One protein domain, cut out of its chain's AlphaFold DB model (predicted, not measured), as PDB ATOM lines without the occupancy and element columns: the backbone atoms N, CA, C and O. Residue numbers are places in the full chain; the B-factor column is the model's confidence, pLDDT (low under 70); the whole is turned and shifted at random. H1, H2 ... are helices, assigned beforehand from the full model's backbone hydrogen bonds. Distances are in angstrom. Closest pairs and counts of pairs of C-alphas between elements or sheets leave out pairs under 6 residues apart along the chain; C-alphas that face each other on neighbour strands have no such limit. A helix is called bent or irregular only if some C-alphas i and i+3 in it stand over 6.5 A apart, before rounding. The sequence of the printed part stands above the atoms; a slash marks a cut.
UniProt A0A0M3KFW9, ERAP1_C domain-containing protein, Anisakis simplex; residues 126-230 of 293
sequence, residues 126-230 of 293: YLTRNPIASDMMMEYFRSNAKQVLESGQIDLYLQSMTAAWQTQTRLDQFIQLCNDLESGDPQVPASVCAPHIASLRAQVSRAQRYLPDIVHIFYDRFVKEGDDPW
ATOM      1  N   TYR A 126     217.627 216.211 216.244       95.19
ATOM      2  CA  TYR A 126     216.967 217.515 216.308       95.19
ATOM      3  C   TYR A 126     217.734 218.587 215.530       95.19
ATOM      4  O   TYR A 126     217.117 219.469 214.932       95.19
ATOM      5  N   LEU A 127     219.064 218.465 215.466       96.88
ATOM      6  CA  LEU A 127     219.932 219.385 214.732       96.88
ATOM      7  C   LEU A 127     219.747 219.273 213.214       96.88
ATOM      8  O   LEU A 127     219.902 220.261 212.508       96.88
ATOM      9  N   THR A 128     219.336 218.116 212.692       95.12
ATOM     10  CA  THR A 128     219.238 217.897 211.230       95.12
ATOM     11  C   THR A 128     218.189 218.746 210.531       95.12
ATOM     12  O   THR A 128     218.246 218.950 209.323       95.12
ATOM     13  N   ARG A 129     217.230 219.270 211.296       89.00
ATOM     14  CA  ARG A 129     216.178 220.158 210.796       89.00
ATOM     15  C   ARG A 129     216.623 221.621 210.742       89.00
ATOM     16  O   ARG A 129     215.823 222.484 210.384       89.00
ATOM     17  N   ASN A 130     217.863 221.904 211.131       93.94
ATOM     18  CA  ASN A 130     218.456 223.226 211.091       93.94
ATOM     19  C   ASN A 130     219.501 223.297 209.960       93.94
ATOM     20  O   ASN A 130     220.495 222.570 210.005       93.94
ATOM     21  N   PRO A 131     219.324 224.188 208.964       90.88
ATOM     22  CA  PRO A 131     220.178 224.226 207.777       90.88
ATOM     23  C   PRO A 131     221.637 224.606 208.069       90.88
ATOM     24  O   PRO A 131     222.513 224.251 207.287       90.88
ATOM     25  N   ILE A 132     221.916 225.305 209.175       94.38
ATOM     26  CA  ILE A 132     223.286 225.690 209.552       94.38
ATOM     27  C   ILE A 132     223.937 224.692 210.520       94.38
ATOM     28  O   ILE A 132     225.148 224.751 210.728       94.38
ATOM     29  N   ALA A 133     223.176 223.761 211.104       95.88
ATOM     30  CA  ALA A 133     223.702 222.865 212.130       95.88
ATOM     31  C   ALA A 133     224.712 221.851 211.587       95.88
ATOM     32  O   ALA A 133     225.693 221.586 212.270       95.88
ATOM     33  N   SER A 134     224.542 221.342 210.362       95.19
ATOM     34  CA  SER A 134     225.519 220.434 209.744       95.19
ATOM     35  C   SER A 134     226.930 221.028 209.696       95.19
ATOM     36  O   SER A 134     227.896 220.347 210.032       95.19
ATOM     37  N   ASP A 135     227.054 222.309 209.331       95.00
ATOM     38  CA  ASP A 135     228.350 222.996 209.291       95.00
ATOM     39  C   ASP A 135     228.919 223.206 210.696       95.00
ATOM     40  O   ASP A 135     230.114 223.015 210.912       95.00
ATOM     41  N   MET A 136     228.066 223.539 211.670       97.00
ATOM     42  CA  MET A 136     228.484 223.681 213.070       97.00
ATOM     43  C   MET A 136     228.915 222.346 213.681       97.00
ATOM     44  O   MET A 136     229.885 222.314 214.432       97.00
ATOM     45  N   MET A 137     228.249 221.240 213.338       97.00
ATOM     46  CA  MET A 137     228.654 219.892 213.742       97.00
ATOM     47  C   MET A 137     229.994 219.510 213.112       97.00
ATOM     48  O   MET A 137     230.873 219.013 213.807       97.00
ATOM     49  N   MET A 138     230.207 219.808 211.828       94.44
ATOM     50  CA  MET A 138     231.502 219.554 211.189       94.44
ATOM     51  C   MET A 138     232.633 220.353 211.848       94.44
ATOM     52  O   MET A 138     233.701 219.803 212.120       94.44
ATOM     53  N   GLU A 139     232.405 221.638 212.134       94.56
ATOM     54  CA  GLU A 139     233.373 222.482 212.838       94.56
ATOM     55  C   GLU A 139     233.659 221.948 214.249       94.56
ATOM     56  O   GLU A 139     234.817 221.774 214.625       94.56
ATOM     57  N   TYR A 140     232.609 221.613 215.005       95.31
ATOM     58  CA  TYR A 140     232.741 221.051 216.345       95.31
ATOM     59  C   TYR A 140     233.537 219.748 216.335       95.31
ATOM     60  O   TYR A 140     234.419 219.567 217.173       95.31
ATOM     61  N   PHE A 141     233.257 218.853 215.387       92.62
ATOM     62  CA  PHE A 141     233.933 217.567 215.296       92.62
ATOM     63  C   PHE A 141     235.423 217.721 214.993       92.62
ATOM     64  O   PHE A 141     236.233 217.063 215.634       92.62
ATOM     65  N   ARG A 142     235.806 218.651 214.108       89.69
ATOM     66  CA  ARG A 142     237.224 218.943 213.829       89.69
ATOM     67  C   ARG A 142     237.991 219.388 215.073       89.69
ATOM     68  O   ARG A 142     239.141 219.004 215.244       89.69
ATOM     69  N   SER A 143     237.364 220.178 215.941       90.69
ATOM     70  CA  SER A 143     238.006 220.674 217.166       90.69
ATOM     71  C   SER A 143     237.870 219.734 218.369       90.69
ATOM     72  O   SER A 143     238.612 219.888 219.332       90.69
ATOM     73  N   ASN A 144     236.939 218.774 218.336       91.88
ATOM     74  CA  ASN A 144     236.577 217.937 219.487       91.88
ATOM     75  C   ASN A 144     236.429 216.453 219.111       91.88
ATOM     76  O   ASN A 144     235.607 215.743 219.693       91.88
ATOM     77  N   ALA A 145     237.209 215.977 218.135       88.50
ATOM     78  CA  ALA A 145     237.070 214.640 217.556       88.50
ATOM     79  C   ALA A 145     237.036 213.542 218.625       88.50
ATOM     80  O   ALA A 145     236.108 212.737 218.649       88.50
ATOM     81  N   LYS A 146     237.981 213.586 219.571       86.94
ATOM     82  CA  LYS A 146     238.070 212.639 220.687       86.94
ATOM     83  C   LYS A 146     236.768 212.545 221.487       86.94
ATOM     84  O   LYS A 146     236.259 211.452 221.695       86.94
ATOM     85  N   GLN A 147     236.186 213.681 221.873       90.50
ATOM     86  CA  GLN A 147     234.943 213.703 222.647       90.50
ATOM     87  C   GLN A 147     233.775 213.081 221.872       90.50
ATOM     88  O   GLN A 147     232.954 212.373 222.448       90.50
ATOM     89  N   VAL A 148     233.686 213.345 220.567       92.06
ATOM     90  CA  VAL A 148     232.625 212.776 219.725       92.06
ATOM     91  C   VAL A 148     232.826 211.271 219.543       92.06
ATOM     92  O   VAL A 148     231.862 210.515 219.649       92.06
ATOM     93  N   LEU A 149     234.062 210.818 219.325       88.06
ATOM     94  CA  LEU A 149     234.397 209.401 219.169       88.06
ATOM     95  C   LEU A 149     234.138 208.599 220.453       88.06
ATOM     96  O   LEU A 149     233.561 207.518 220.398       88.06
ATOM     97  N   GLU A 150     234.490 209.156 221.610       88.88
ATOM     98  CA  GLU A 150     234.313 208.519 222.922       88.88
ATOM     99  C   GLU A 150     232.872 208.621 223.461       88.88
ATOM    100  O   GLU A 150     232.540 207.977 224.454       88.88
ATOM    101  N   SER A 151     231.986 209.383 222.806       90.38
ATOM    102  CA  SER A 151     230.599 209.598 223.259       90.38
ATOM    103  C   SER A 151     229.699 208.356 223.195       90.38
ATOM    104  O   SER A 151     228.593 208.368 223.733       90.38
ATOM    105  N   GLY A 152     230.110 207.317 222.460       88.19
ATOM    106  CA  GLY A 152     229.246 206.183 222.115       88.19
ATOM    107  C   GLY A 152     228.121 206.522 221.122       88.19
ATOM    108  O   GLY A 152     227.312 205.654 220.808       88.19
ATOM    109  N   GLN A 153     228.065 207.758 220.605       90.56
ATOM    110  CA  GLN A 153     227.048 208.236 219.656       90.56
ATOM    111  C   GLN A 153     227.626 208.636 218.291       90.56
ATOM    112  O   GLN A 153     226.959 209.333 217.525       90.56
ATOM    113  N   ILE A 154     228.848 208.207 217.960       90.56
ATOM    114  CA  ILE A 154     229.540 208.610 216.726       90.56
ATOM    115  C   ILE A 154     228.703 208.356 215.465       90.56
ATOM    116  O   ILE A 154     228.586 209.244 214.624       90.56
ATOM    117  N   ASP A 155     228.039 207.203 215.359       91.19
ATOM    118  CA  ASP A 155     227.204 206.896 214.196       91.19
ATOM    119  C   ASP A 155     226.035 207.866 214.053       91.19
ATOM    120  O   ASP A 155     225.789 208.398 212.970       91.19
ATOM    121  N   LEU A 156     225.340 208.146 215.158       93.81
ATOM    122  CA  LEU A 156     224.234 209.094 215.165       93.81
ATOM    123  C   LEU A 156     224.729 210.518 214.891       93.81
ATOM    124  O   LEU A 156     224.036 211.291 214.228       93.81
ATOM    125  N   TYR A 157     225.927 210.864 215.360       95.62
ATOM    126  CA  TYR A 157     226.551 212.159 215.119       95.62
ATOM    127  C   TYR A 157     226.858 212.364 213.637       95.62
ATOM    128  O   TYR A 157     226.413 213.355 213.058       95.62
ATOM    129  N   LEU A 158     227.560 211.419 213.005       94.69
ATOM    130  CA  LEU A 158     227.914 211.489 211.585       94.69
ATOM    131  C   LEU A 158     226.668 211.428 210.696       94.69
ATOM    132  O   LEU A 158     226.557 212.209 209.746       94.69
ATOM    133  N   GLN A 159     225.687 210.589 211.048       95.06
ATOM    134  CA  GLN A 159     224.387 210.557 210.379       95.06
ATOM    135  C   GLN A 159     223.683 211.915 210.465       95.06
ATOM    136  O   GLN A 159     223.159 212.401 209.466       95.06
ATOM    137  N   SER A 160     223.669 212.542 211.643       96.31
ATOM    138  CA  SER A 160     223.005 213.833 211.844       96.31
ATOM    139  C   SER A 160     223.722 214.958 211.095       96.31
ATOM    140  O   SER A 160     223.090 215.739 210.388       96.31
ATOM    141  N   MET A 161     225.051 215.001 211.182       96.25
ATOM    142  CA  MET A 161     225.881 215.993 210.502       96.25
ATOM    143  C   MET A 161     225.677 215.961 208.982       96.25
ATOM    144  O   MET A 161     225.566 217.013 208.356       96.25
ATOM    145  N   THR A 162     225.575 214.766 208.396       96.06
ATOM    146  CA  THR A 162     225.493 214.565 206.938       96.06
ATOM    147  C   THR A 162     224.064 214.431 206.396       96.06
ATOM    148  O   THR A 162     223.885 214.292 205.189       96.06
ATOM    149  N   ALA A 163     223.030 214.515 207.244       94.44
ATOM    150  CA  ALA A 163     221.641 214.191 206.889       94.44
ATOM    151  C   ALA A 163     221.056 214.991 205.708       94.44
ATOM    152  O   ALA A 163     220.180 214.498 205.002       94.44
ATOM    153  N   ALA A 164     221.509 216.231 205.512       91.12
ATOM    154  CA  ALA A 164     221.045 217.110 204.436       91.12
ATOM    155  C   ALA A 164     222.050 217.227 203.274       91.12
ATOM    156  O   ALA A 164     221.867 218.043 202.370       91.12
ATOM    157  N   TRP A 165     223.145 216.464 203.292       94.62
ATOM    158  CA  TRP A 165     224.208 216.585 202.297       94.62
ATOM    159  C   TRP A 165     223.875 215.768 201.050       94.62
ATOM    160  O   TRP A 165     223.726 214.552 201.092       94.62
ATOM    161  N   GLN A 166     223.754 216.462 199.920       94.88
ATOM    162  CA  GLN A 166     223.242 215.887 198.671       94.88
ATOM    163  C   GLN A 166     224.103 216.226 197.446       94.88
ATOM    164  O   GLN A 166     223.720 215.931 196.318       94.88
ATOM    165  N   THR A 167     225.273 216.839 197.642       95.56
ATOM    166  CA  THR A 167     226.157 217.276 196.551       95.56
ATOM    167  C   THR A 167     227.498 216.553 196.580       95.56
ATOM    168  O   THR A 167     227.981 216.164 197.647       95.56
ATOM    169  N   GLN A 168     228.135 216.428 195.411       96.88
ATOM    170  CA  GLN A 168     229.472 215.836 195.301       96.88
ATOM    171  C   GLN A 168     230.489 216.588 196.169       96.88
ATOM    172  O   GLN A 168     231.232 215.969 196.913       96.88
ATOM    173  N   THR A 169     230.429 217.923 196.186       96.94
ATOM    174  CA  THR A 169     231.290 218.753 197.037       96.94
ATOM    175  C   THR A 169     231.174 218.399 198.521       96.94
ATOM    176  O   THR A 169     232.187 218.337 199.211       96.94
ATOM    177  N   ARG A 170     229.961 218.150 199.036       96.25
ATOM    178  CA  ARG A 170     229.768 217.741 200.438       96.25
ATOM    179  C   ARG A 170     230.288 216.327 200.704       96.25
ATOM    180  O   ARG A 170     230.844 216.077 201.768       96.25
ATOM    181  N   LEU A 171     230.142 215.418 199.741       97.44
ATOM    182  CA  LEU A 171     230.738 214.085 199.818       97.44
ATOM    183  C   LEU A 171     232.269 214.151 199.865       97.44
ATOM    184  O   LEU A 171     232.873 213.515 200.725       97.44
ATOM    185  N   ASP A 172     232.886 214.952 199.001       97.31
ATOM    186  CA  ASP A 172     234.339 215.122 198.969       97.31
ATOM    187  C   ASP A 172     234.851 215.745 200.278       97.31
ATOM    188  O   ASP A 172     235.842 215.282 200.840       97.31
ATOM    189  N   GLN A 173     234.128 216.731 200.828       95.25
ATOM    190  CA  GLN A 173     234.418 217.299 202.153       95.25
ATOM    191  C   GLN A 173     234.377 216.244 203.265       95.25
ATOM    192  O   GLN A 173     235.231 216.265 204.152       95.25
ATOM    193  N   PHE A 174     233.405 215.327 203.230       95.00
ATOM    194  CA  PHE A 174     233.301 214.251 204.215       95.00
ATOM    195  C   PHE A 174     234.444 213.239 204.092       95.00
ATOM    196  O   PHE A 174     235.032 212.848 205.096       95.00
ATOM    197  N   ILE A 175     234.789 212.844 202.863       94.00
ATOM    198  CA  ILE A 175     235.915 211.939 202.598       94.00
ATOM    199  C   ILE A 175     237.220 212.565 203.098       94.00
ATOM    200  O   ILE A 175     237.991 211.893 203.776       94.00
ATOM    201  N   GLN A 176     237.441 213.854 202.826       92.50
ATOM    202  CA  GLN A 176     238.633 214.547 203.307       92.50
ATOM    203  C   GLN A 176     238.690 214.581 204.836       92.50
ATOM    204  O   GLN A 176     239.727 214.264 205.406       92.50
ATOM    205  N   LEU A 177     237.572 214.890 205.498       90.19
ATOM    206  CA  LEU A 177     237.483 214.860 206.958       90.19
ATOM    207  C   LEU A 177     237.864 213.485 207.527       90.19
ATOM    208  O   LEU A 177     238.598 213.417 208.505       90.19
ATOM    209  N   CYS A 178     237.390 212.399 206.914       88.69
ATOM    210  CA  CYS A 178     237.741 211.040 207.324       88.69
ATOM    211  C   CYS A 178     239.234 210.734 207.129       88.69
ATOM    212  O   CYS A 178     239.867 210.225 208.049       88.69
ATOM    213  N   ASN A 179     239.811 211.113 205.986       88.31
ATOM    214  CA  ASN A 179     241.244 210.941 205.729       88.31
ATOM    215  C   ASN A 179     242.103 211.719 206.745       88.31
ATOM    216  O   ASN A 179     243.088 211.190 207.257       88.31
ATOM    217  N   ASP A 180     241.717 212.963 207.053       85.19
ATOM    218  CA  ASP A 180     242.423 213.809 208.021       85.19
ATOM    219  C   ASP A 180     242.431 213.152 209.411       85.19
ATOM    220  O   ASP A 180     243.469 213.101 210.071       85.19
ATOM    221  N   LEU A 181     241.295 212.586 209.831       79.00
ATOM    222  CA  LEU A 181     241.155 211.902 211.119       79.00
ATOM    223  C   LEU A 181     241.990 210.620 211.204       79.00
ATOM    224  O   LEU A 181     242.688 210.425 212.196       79.00
ATOM    225  N   GLU A 182     241.968 209.784 210.164       77.56
ATOM    226  CA  GLU A 182     242.769 208.551 210.102       77.56
ATOM    227  C   GLU A 182     244.279 208.840 210.128       77.56
ATOM    228  O   GLU A 182     245.056 208.064 210.683       77.56
ATOM    229  N   SER A 183     244.704 209.968 209.551       76.25
ATOM    230  CA  SER A 183     246.111 210.381 209.552       76.25
ATOM    231  C   SER A 183     246.578 210.995 210.878       76.25
ATOM    232  O   SER A 183     247.761 210.914 211.209       76.25
ATOM    233  N   GLY A 184     245.661 211.623 211.624       68.69
ATOM    234  CA  GLY A 184     245.964 212.391 212.832       68.69
ATOM    235  C   GLY A 184     245.905 211.592 214.134       68.69
ATOM    236  O   GLY A 184     246.598 211.954 215.086       68.69
ATOM    237  N   ASP A 185     245.113 210.518 214.193       63.22
ATOM    238  CA  ASP A 185     244.977 209.679 215.387       63.22
ATOM    239  C   ASP A 185     244.744 208.195 215.008       63.22
ATOM    240  O   ASP A 185     243.683 207.854 214.476       63.22
ATOM    241  N   PRO A 186     245.693 207.282 215.317       59.31
ATOM    242  CA  PRO A 186     245.579 205.848 215.027       59.31
ATOM    243  C   PRO A 186     244.376 205.155 215.683       59.31
ATOM    244  O   PRO A 186     244.084 204.006 215.351       59.31
ATOM    245  N   GLN A 187     243.717 205.802 216.651       59.50
ATOM    246  CA  GLN A 187     242.553 205.254 217.339       59.50
ATOM    247  C   GLN A 187     241.230 205.519 216.623       59.50
ATOM    248  O   GLN A 187     240.235 204.923 217.029       59.50
ATOM    249  N   VAL A 188     241.185 206.354 215.574       63.47
ATOM    250  CA  VAL A 188     239.976 206.520 214.752       63.47
ATOM    251  C   VAL A 188     239.909 205.366 213.757       63.47
ATOM    252  O   VAL A 188     240.671 205.346 212.789       63.47
ATOM    253  N   PRO A 189     239.029 204.371 213.947       61.56
ATOM    254  CA  PRO A 189     239.003 203.235 213.049       61.56
ATOM    255  C   PRO A 189     238.435 203.691 211.704       61.56
ATOM    256  O   PRO A 189     237.324 204.221 211.654       61.56
ATOM    257  N   ALA A 190     239.132 203.399 210.604       63.66
ATOM    258  CA  ALA A 190     238.620 203.615 209.244       63.66
ATOM    259  C   ALA A 190     237.229 202.976 209.015       63.66
ATOM    260  O   ALA A 190     236.441 203.401 208.164       63.66
ATOM    261  N   SER A 191     236.882 201.966 209.826       70.31
ATOM    262  CA  SER A 191     235.562 201.331 209.837       70.31
ATOM    263  C   SER A 191     234.420 202.262 210.252       70.31
ATOM    264  O   SER A 191     233.287 201.998 209.856       70.31
ATOM    265  N   VAL A 192     234.681 203.348 210.989       83.31
ATOM    266  CA  VAL A 192     233.648 204.319 211.380       83.31
ATOM    267  C   VAL A 192     233.166 205.097 210.161       83.31
ATOM    268  O   VAL A 192     231.968 205.254 209.970       83.31
ATOM    269  N   CYS A 193     234.069 205.556 209.297       88.06
ATOM    270  CA  CYS A 193     233.713 206.432 208.182       88.06
ATOM    271  C   CYS A 193     233.064 205.703 206.997       88.06
ATOM    272  O   CYS A 193     232.181 206.260 206.334       88.06
ATOM    273  N   ALA A 194     233.475 204.464 206.713       90.25
ATOM    274  CA  ALA A 194     233.073 203.754 205.498       90.25
ATOM    275  C   ALA A 194     231.541 203.611 205.305       90.25
ATOM    276  O   ALA A 194     231.065 203.907 204.200       90.25
ATOM    277  N   PRO A 195     230.734 203.241 206.325       92.38
ATOM    278  CA  PRO A 195     229.278 203.165 206.187       92.38
ATOM    279  C   PRO A 195     228.637 204.523 205.867       92.38
ATOM    280  O   PRO A 195     227.740 204.606 205.023       92.38
ATOM    281  N   HIS A 196     229.127 205.602 206.486       93.62
ATOM    282  CA  HIS A 196     228.609 206.958 206.270       93.62
ATOM    283  C   HIS A 196     228.991 207.499 204.889       93.62
ATOM    284  O   HIS A 196     228.149 208.098 204.222       93.62
ATOM    285  N   ILE A 197     230.199 207.200 204.394       95.06
ATOM    286  CA  ILE A 197     230.607 207.513 203.013       95.06
ATOM    287  C   ILE A 197     229.694 206.796 202.008       95.06
ATOM    288  O   ILE A 197     229.240 207.408 201.039       95.06
ATOM    289  N   ALA A 198     229.402 205.510 202.225       95.75
ATOM    290  CA  ALA A 198     228.516 204.743 201.350       95.75
ATOM    291  C   ALA A 198     227.083 205.308 201.345       95.75
ATOM    292  O   ALA A 198     226.502 205.511 200.276       95.75
ATOM    293  N   SER A 199     226.543 205.628 202.526       95.69
ATOM    294  CA  SER A 199     225.233 206.275 202.673       95.69
ATOM    295  C   SER A 199     225.185 207.632 201.963       95.69
ATOM    296  O   SER A 199     224.261 207.909 201.196       95.69
ATOM    297  N   LEU A 200     226.207 208.470 202.146       96.94
ATOM    298  CA  LEU A 200     226.275 209.791 201.526       96.94
ATOM    299  C   LEU A 200     226.405 209.710 199.997       96.94
ATOM    300  O   LEU A 200     225.725 210.449 199.290       96.94
ATOM    301  N   ARG A 201     227.180 208.758 199.458       97.81
ATOM    302  CA  ARG A 201     227.218 208.477 198.006       97.81
ATOM    303  C   ARG A 201     225.836 208.144 197.449       97.81
ATOM    304  O   ARG A 201     225.456 208.669 196.401       97.81
ATOM    305  N   ALA A 202     225.074 207.305 198.148       97.38
ATOM    306  CA  ALA A 202     223.714 206.962 197.741       97.38
ATOM    307  C   ALA A 202     222.782 208.187 197.772       97.38
ATOM    308  O   ALA A 202     221.979 208.367 196.855       97.38
ATOM    309  N   GLN A 203     222.917 209.058 198.778       96.38
ATOM    310  CA  GLN A 203     222.159 210.311 198.865       96.38
ATOM    311  C   GLN A 203     222.478 211.267 197.707       96.38
ATOM    312  O   GLN A 203     221.550 211.763 197.070       96.38
ATOM    313  N   VAL A 204     223.761 211.467 197.382       98.00
ATOM    314  CA  VAL A 204     224.198 212.295 196.241       98.00
ATOM    315  C   VAL A 204     223.658 211.739 194.923       98.00
ATOM    316  O   VAL A 204     223.056 212.476 194.146       98.00
ATOM    317  N   SER A 205     223.797 210.429 194.693       97.75
ATOM    318  CA  SER A 205     223.282 209.760 193.490       97.75
ATOM    319  C   SER A 205     221.763 209.917 193.351       97.75
ATOM    320  O   SER A 205     221.251 210.232 192.275       97.75
ATOM    321  N   ARG A 206     221.020 209.768 194.457       96.56
ATOM    322  CA  ARG A 206     219.567 209.974 194.484       96.56
ATOM    323  C   ARG A 206     219.194 211.423 194.172       96.56
ATOM    324  O   ARG A 206     218.272 211.644 193.391       96.56
ATOM    325  N   ALA A 207     219.888 212.392 194.761       95.25
ATOM    326  CA  ALA A 207     219.629 213.805 194.516       95.25
ATOM    327  C   ALA A 207     219.904 214.178 193.053       95.25
ATOM    328  O   ALA A 207     219.042 214.762 192.408       95.25
ATOM    329  N   GLN A 208     221.035 213.749 192.488       94.69
ATOM    330  CA  GLN A 208     221.353 213.963 191.070       94.69
ATOM    331  C   GLN A 208     220.283 213.393 190.135       94.69
ATOM    332  O   GLN A 208     219.987 213.990 189.105       94.69
ATOM    333  N   ARG A 209     219.696 212.247 190.498       96.38
ATOM    334  CA  ARG A 209     218.683 211.581 189.680       96.38
ATOM    335  C   ARG A 209     217.303 212.232 189.755       96.38
ATOM    336  O   ARG A 209     216.641 212.288 188.731       96.38
ATOM    337  N   TYR A 210     216.853 212.647 190.939       95.00
ATOM    338  CA  TYR A 210     215.444 213.012 191.157       95.00
ATOM    339  C   TYR A 210     215.215 214.478 191.527       95.00
ATOM    340  O   TYR A 210     214.086 214.949 191.433       95.00
ATOM    341  N   LEU A 211     216.240 215.214 191.972       90.62
ATOM    342  CA  LEU A 211     216.072 216.618 192.346       90.62
ATOM    343  C   LEU A 211     215.596 217.496 191.174       90.62
ATOM    344  O   LEU A 211     214.725 218.322 191.433       90.62
ATOM    345  N   PRO A 212     216.068 217.322 189.918       91.12
ATOM    346  CA  PRO A 212     215.533 218.077 188.784       91.12
ATOM    347  C   PRO A 212     214.016 217.910 188.635       91.12
ATOM    348  O   PRO A 212     213.296 218.903 188.606       91.12
ATOM    349  N   ASP A 213     213.520 216.670 188.653       92.19
ATOM    350  CA  ASP A 213     212.086 216.373 188.526       92.19
ATOM    351  C   ASP A 213     211.274 216.957 189.689       92.19
ATOM    352  O   ASP A 213     210.194 217.511 189.496       92.19
ATOM    353  N   ILE A 214     211.801 216.863 190.913       86.50
ATOM    354  CA  ILE A 214     211.165 217.444 192.099       86.50
ATOM    355  C   ILE A 214     211.055 218.964 191.945       86.50
ATOM    356  O   ILE A 214     209.987 219.521 192.185       86.50
ATOM    357  N   VAL A 215     212.135 219.632 191.532       86.31
ATOM    358  CA  VAL A 215     212.150 221.085 191.316       86.31
ATOM    359  C   VAL A 215     211.158 221.480 190.227       86.31
ATOM    360  O   VAL A 215     210.430 222.444 190.434       86.31
ATOM    361  N   HIS A 216     211.063 220.719 189.132       84.62
ATOM    362  CA  HIS A 216     210.051 220.940 188.097       84.62
ATOM    363  C   HIS A 216     208.629 220.859 188.660       84.62
ATOM    364  O   HIS A 216     207.859 221.792 188.489       84.62
ATOM    365  N   ILE A 217     208.303 219.820 189.435       86.88
ATOM    366  CA  ILE A 217     206.974 219.702 190.059       86.88
ATOM    367  C   ILE A 217     206.681 220.889 190.982       86.88
ATOM    368  O   ILE A 217     205.562 221.396 190.994       86.88
ATOM    369  N   PHE A 218     207.657 221.320 191.787       82.12
ATOM    370  CA  PHE A 218     207.463 222.475 192.661       82.12
ATOM    371  C   PHE A 218     207.280 223.768 191.864       82.12
ATOM    372  O   PHE A 218     206.448 224.592 192.236       82.12
ATOM    373  N   TYR A 219     208.028 223.926 190.776       79.44
ATOM    374  CA  TYR A 219     207.898 225.053 189.869       79.44
ATOM    375  C   TYR A 219     206.486 225.098 189.271       79.44
ATOM    376  O   TYR A 219     205.739 226.028 189.549       79.44
ATOM    377  N   ASP A 220     206.067 224.025 188.603       80.56
ATOM    378  CA  ASP A 220     204.788 223.942 187.890       80.56
ATOM    379  C   ASP A 220     203.553 224.087 188.800       80.56
ATOM    380  O   ASP A 220     202.453 224.366 188.332       80.56
ATOM    381  N   ARG A 221     203.686 223.808 190.104       79.12
ATOM    382  CA  ARG A 221     202.553 223.776 191.048       79.12
ATOM    383  C   ARG A 221     202.469 224.970 191.983       79.12
ATOM    384  O   ARG A 221     201.393 225.212 192.529       79.12
ATOM    385  N   PHE A 222     203.589 225.633 192.254       75.50
ATOM    386  CA  PHE A 222     203.663 226.677 193.277       75.50
ATOM    387  C   PHE A 222     204.185 228.013 192.749       75.50
ATOM    388  O   PHE A 222     204.106 229.005 193.478       75.50
ATOM    389  N   VAL A 223     204.679 228.072 191.510       69.62
ATOM    390  CA  VAL A 223     204.755 229.344 190.784       69.62
ATOM    391  C   VAL A 223     203.319 229.793 190.508       69.62
ATOM    392  O   VAL A 223     202.447 228.977 190.213       69.62
ATOM    393  N   LYS A 224     203.033 231.074 190.748       57.12
ATOM    394  CA  LYS A 224     201.678 231.618 190.618       57.12
ATOM    395  C   LYS A 224     201.279 231.635 189.144       57.12
ATOM    396  O   LYS A 224     202.052 232.130 188.332       57.12
ATOM    397  N   GLU A 225     200.053 231.205 188.840       48.19
ATOM    398  CA  GLU A 225     199.425 231.468 187.539       48.19
ATOM    399  C   GLU A 225     199.509 232.975 187.237       48.19
ATOM    400  O   GLU A 225     199.021 233.800 188.019       48.19
ATOM    401  N   GLY A 226     200.177 233.331 186.135       54.34
ATOM    402  CA  GLY A 226     200.469 234.721 185.740       54.34
ATOM    403  C   GLY A 226     201.921 235.184 185.944       54.34
ATOM    404  O   GLY A 226     202.294 236.207 185.377       54.34
ATOM    405  N   ASP A 227     202.736 234.416 186.674       53.03
ATOM    406  CA  ASP A 227     204.211 234.497 186.678       53.03
ATOM    407  C   ASP A 227     204.837 233.332 185.869       53.03
ATOM    408  O   ASP A 227     206.046 233.087 185.930       53.03
ATOM    409  N   ASP A 228     204.021 232.591 185.114       53.91
ATOM    410  CA  ASP A 228     204.487 231.562 184.187       53.91
ATOM    411  C   ASP A 228     205.351 232.214 183.101       53.91
ATOM    412  O   ASP A 228     204.936 233.210 182.496       53.91
ATOM    413  N   PRO A 229     206.558 231.698 182.805       51.69
ATOM    414  CA  PRO A 229     207.384 232.260 181.762       51.69
ATOM    415  C   PRO A 229     206.833 231.822 180.403       51.69
ATOM    416  O   PRO A 229     207.413 230.950 179.774       51.69
ATOM    417  N   TRP A 230     205.771 232.501 179.962       53.91
ATOM    418  CA  TRP A 230     205.246 232.544 178.599       53.91
ATOM    419  C   TRP A 230     204.837 231.164 178.042       53.91
ATOM    420  O   TRP A 230     205.677 230.287 177.848       53.91
TER     421      TRP A 230
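This is residues 126 to 230 of the 293 residues of the protein "ERAP1_C domain-containing protein" of Anisakis simplex (UniProt A0A0M3KFW9). Two long antiparallel helices, H4 and the first arm of H5, make a hairpin, and the short helices H1, H2 and H3 form a small cluster over one side of it. H5 then bends, and its second arm makes the length; residues 212 to 218 and 221 to 227 stick out. The 105 printed residues hold five named helices, H1 to H5 in chain order, and no named strand: the class is all helix. The whole is loose, with a radius of gyration of the C-alphas of 17.6 A, and spans 60 by 24 by 18 A.

Find C-alpha 133 at (223.702, 222.865, 212.130), where H1 begins; it runs to residue 143. H2 takes residues 145 to 150 and H3 residues 154 to 162. H4, residues 168 to 184, is 24.3 A long. H5, residues 190 to 222, was assigned as one helix by its hydrogen bonds but is bent: C-alphas 209 and 212 are 7.3 A apart. Arm H5a, residues 190 to 209, is 29.0 A long and irregular, with C-alphas 192 and 195 6.9 A apart. Arm H5b, residues 212 to 222, ends at C-alpha 222 at (203.663, 226.677, 193.277).

H1 touches H3, closest at the C-alphas of Ser 134 and Met 161, 4.5 A. H3 touches H5a with residues 192 to 200 of H5a alone, closest at Gln 159 and His 196, C-alphas 6.9 A apart. H4 and H5a form a hairpin at a shallow tilt of 7 degrees, closest at the C-alphas of Cys 178 and Cys 193, 6.2 A. H2 is close to H3 but not clearly touching, C-alphas 148 and 154 being 6.0 A apart. H5b touches no helix, and H5a and H5b stand at a steep tilt of 53 degrees. Every O i to N i+4 pair is within hydrogen-bond range in H1, H2, H3, H4 and H5b, and 14 of 16 in H5a.

The C-alphas farthest apart, those of Pro 186 and Gly 226, are 61.0 A apart. The printed part has no cut, and the four links between helices are tight. Look for pLDDT under 70 at residues 184 to 190 and 223 to 230; the mean of the printed part is 86.8.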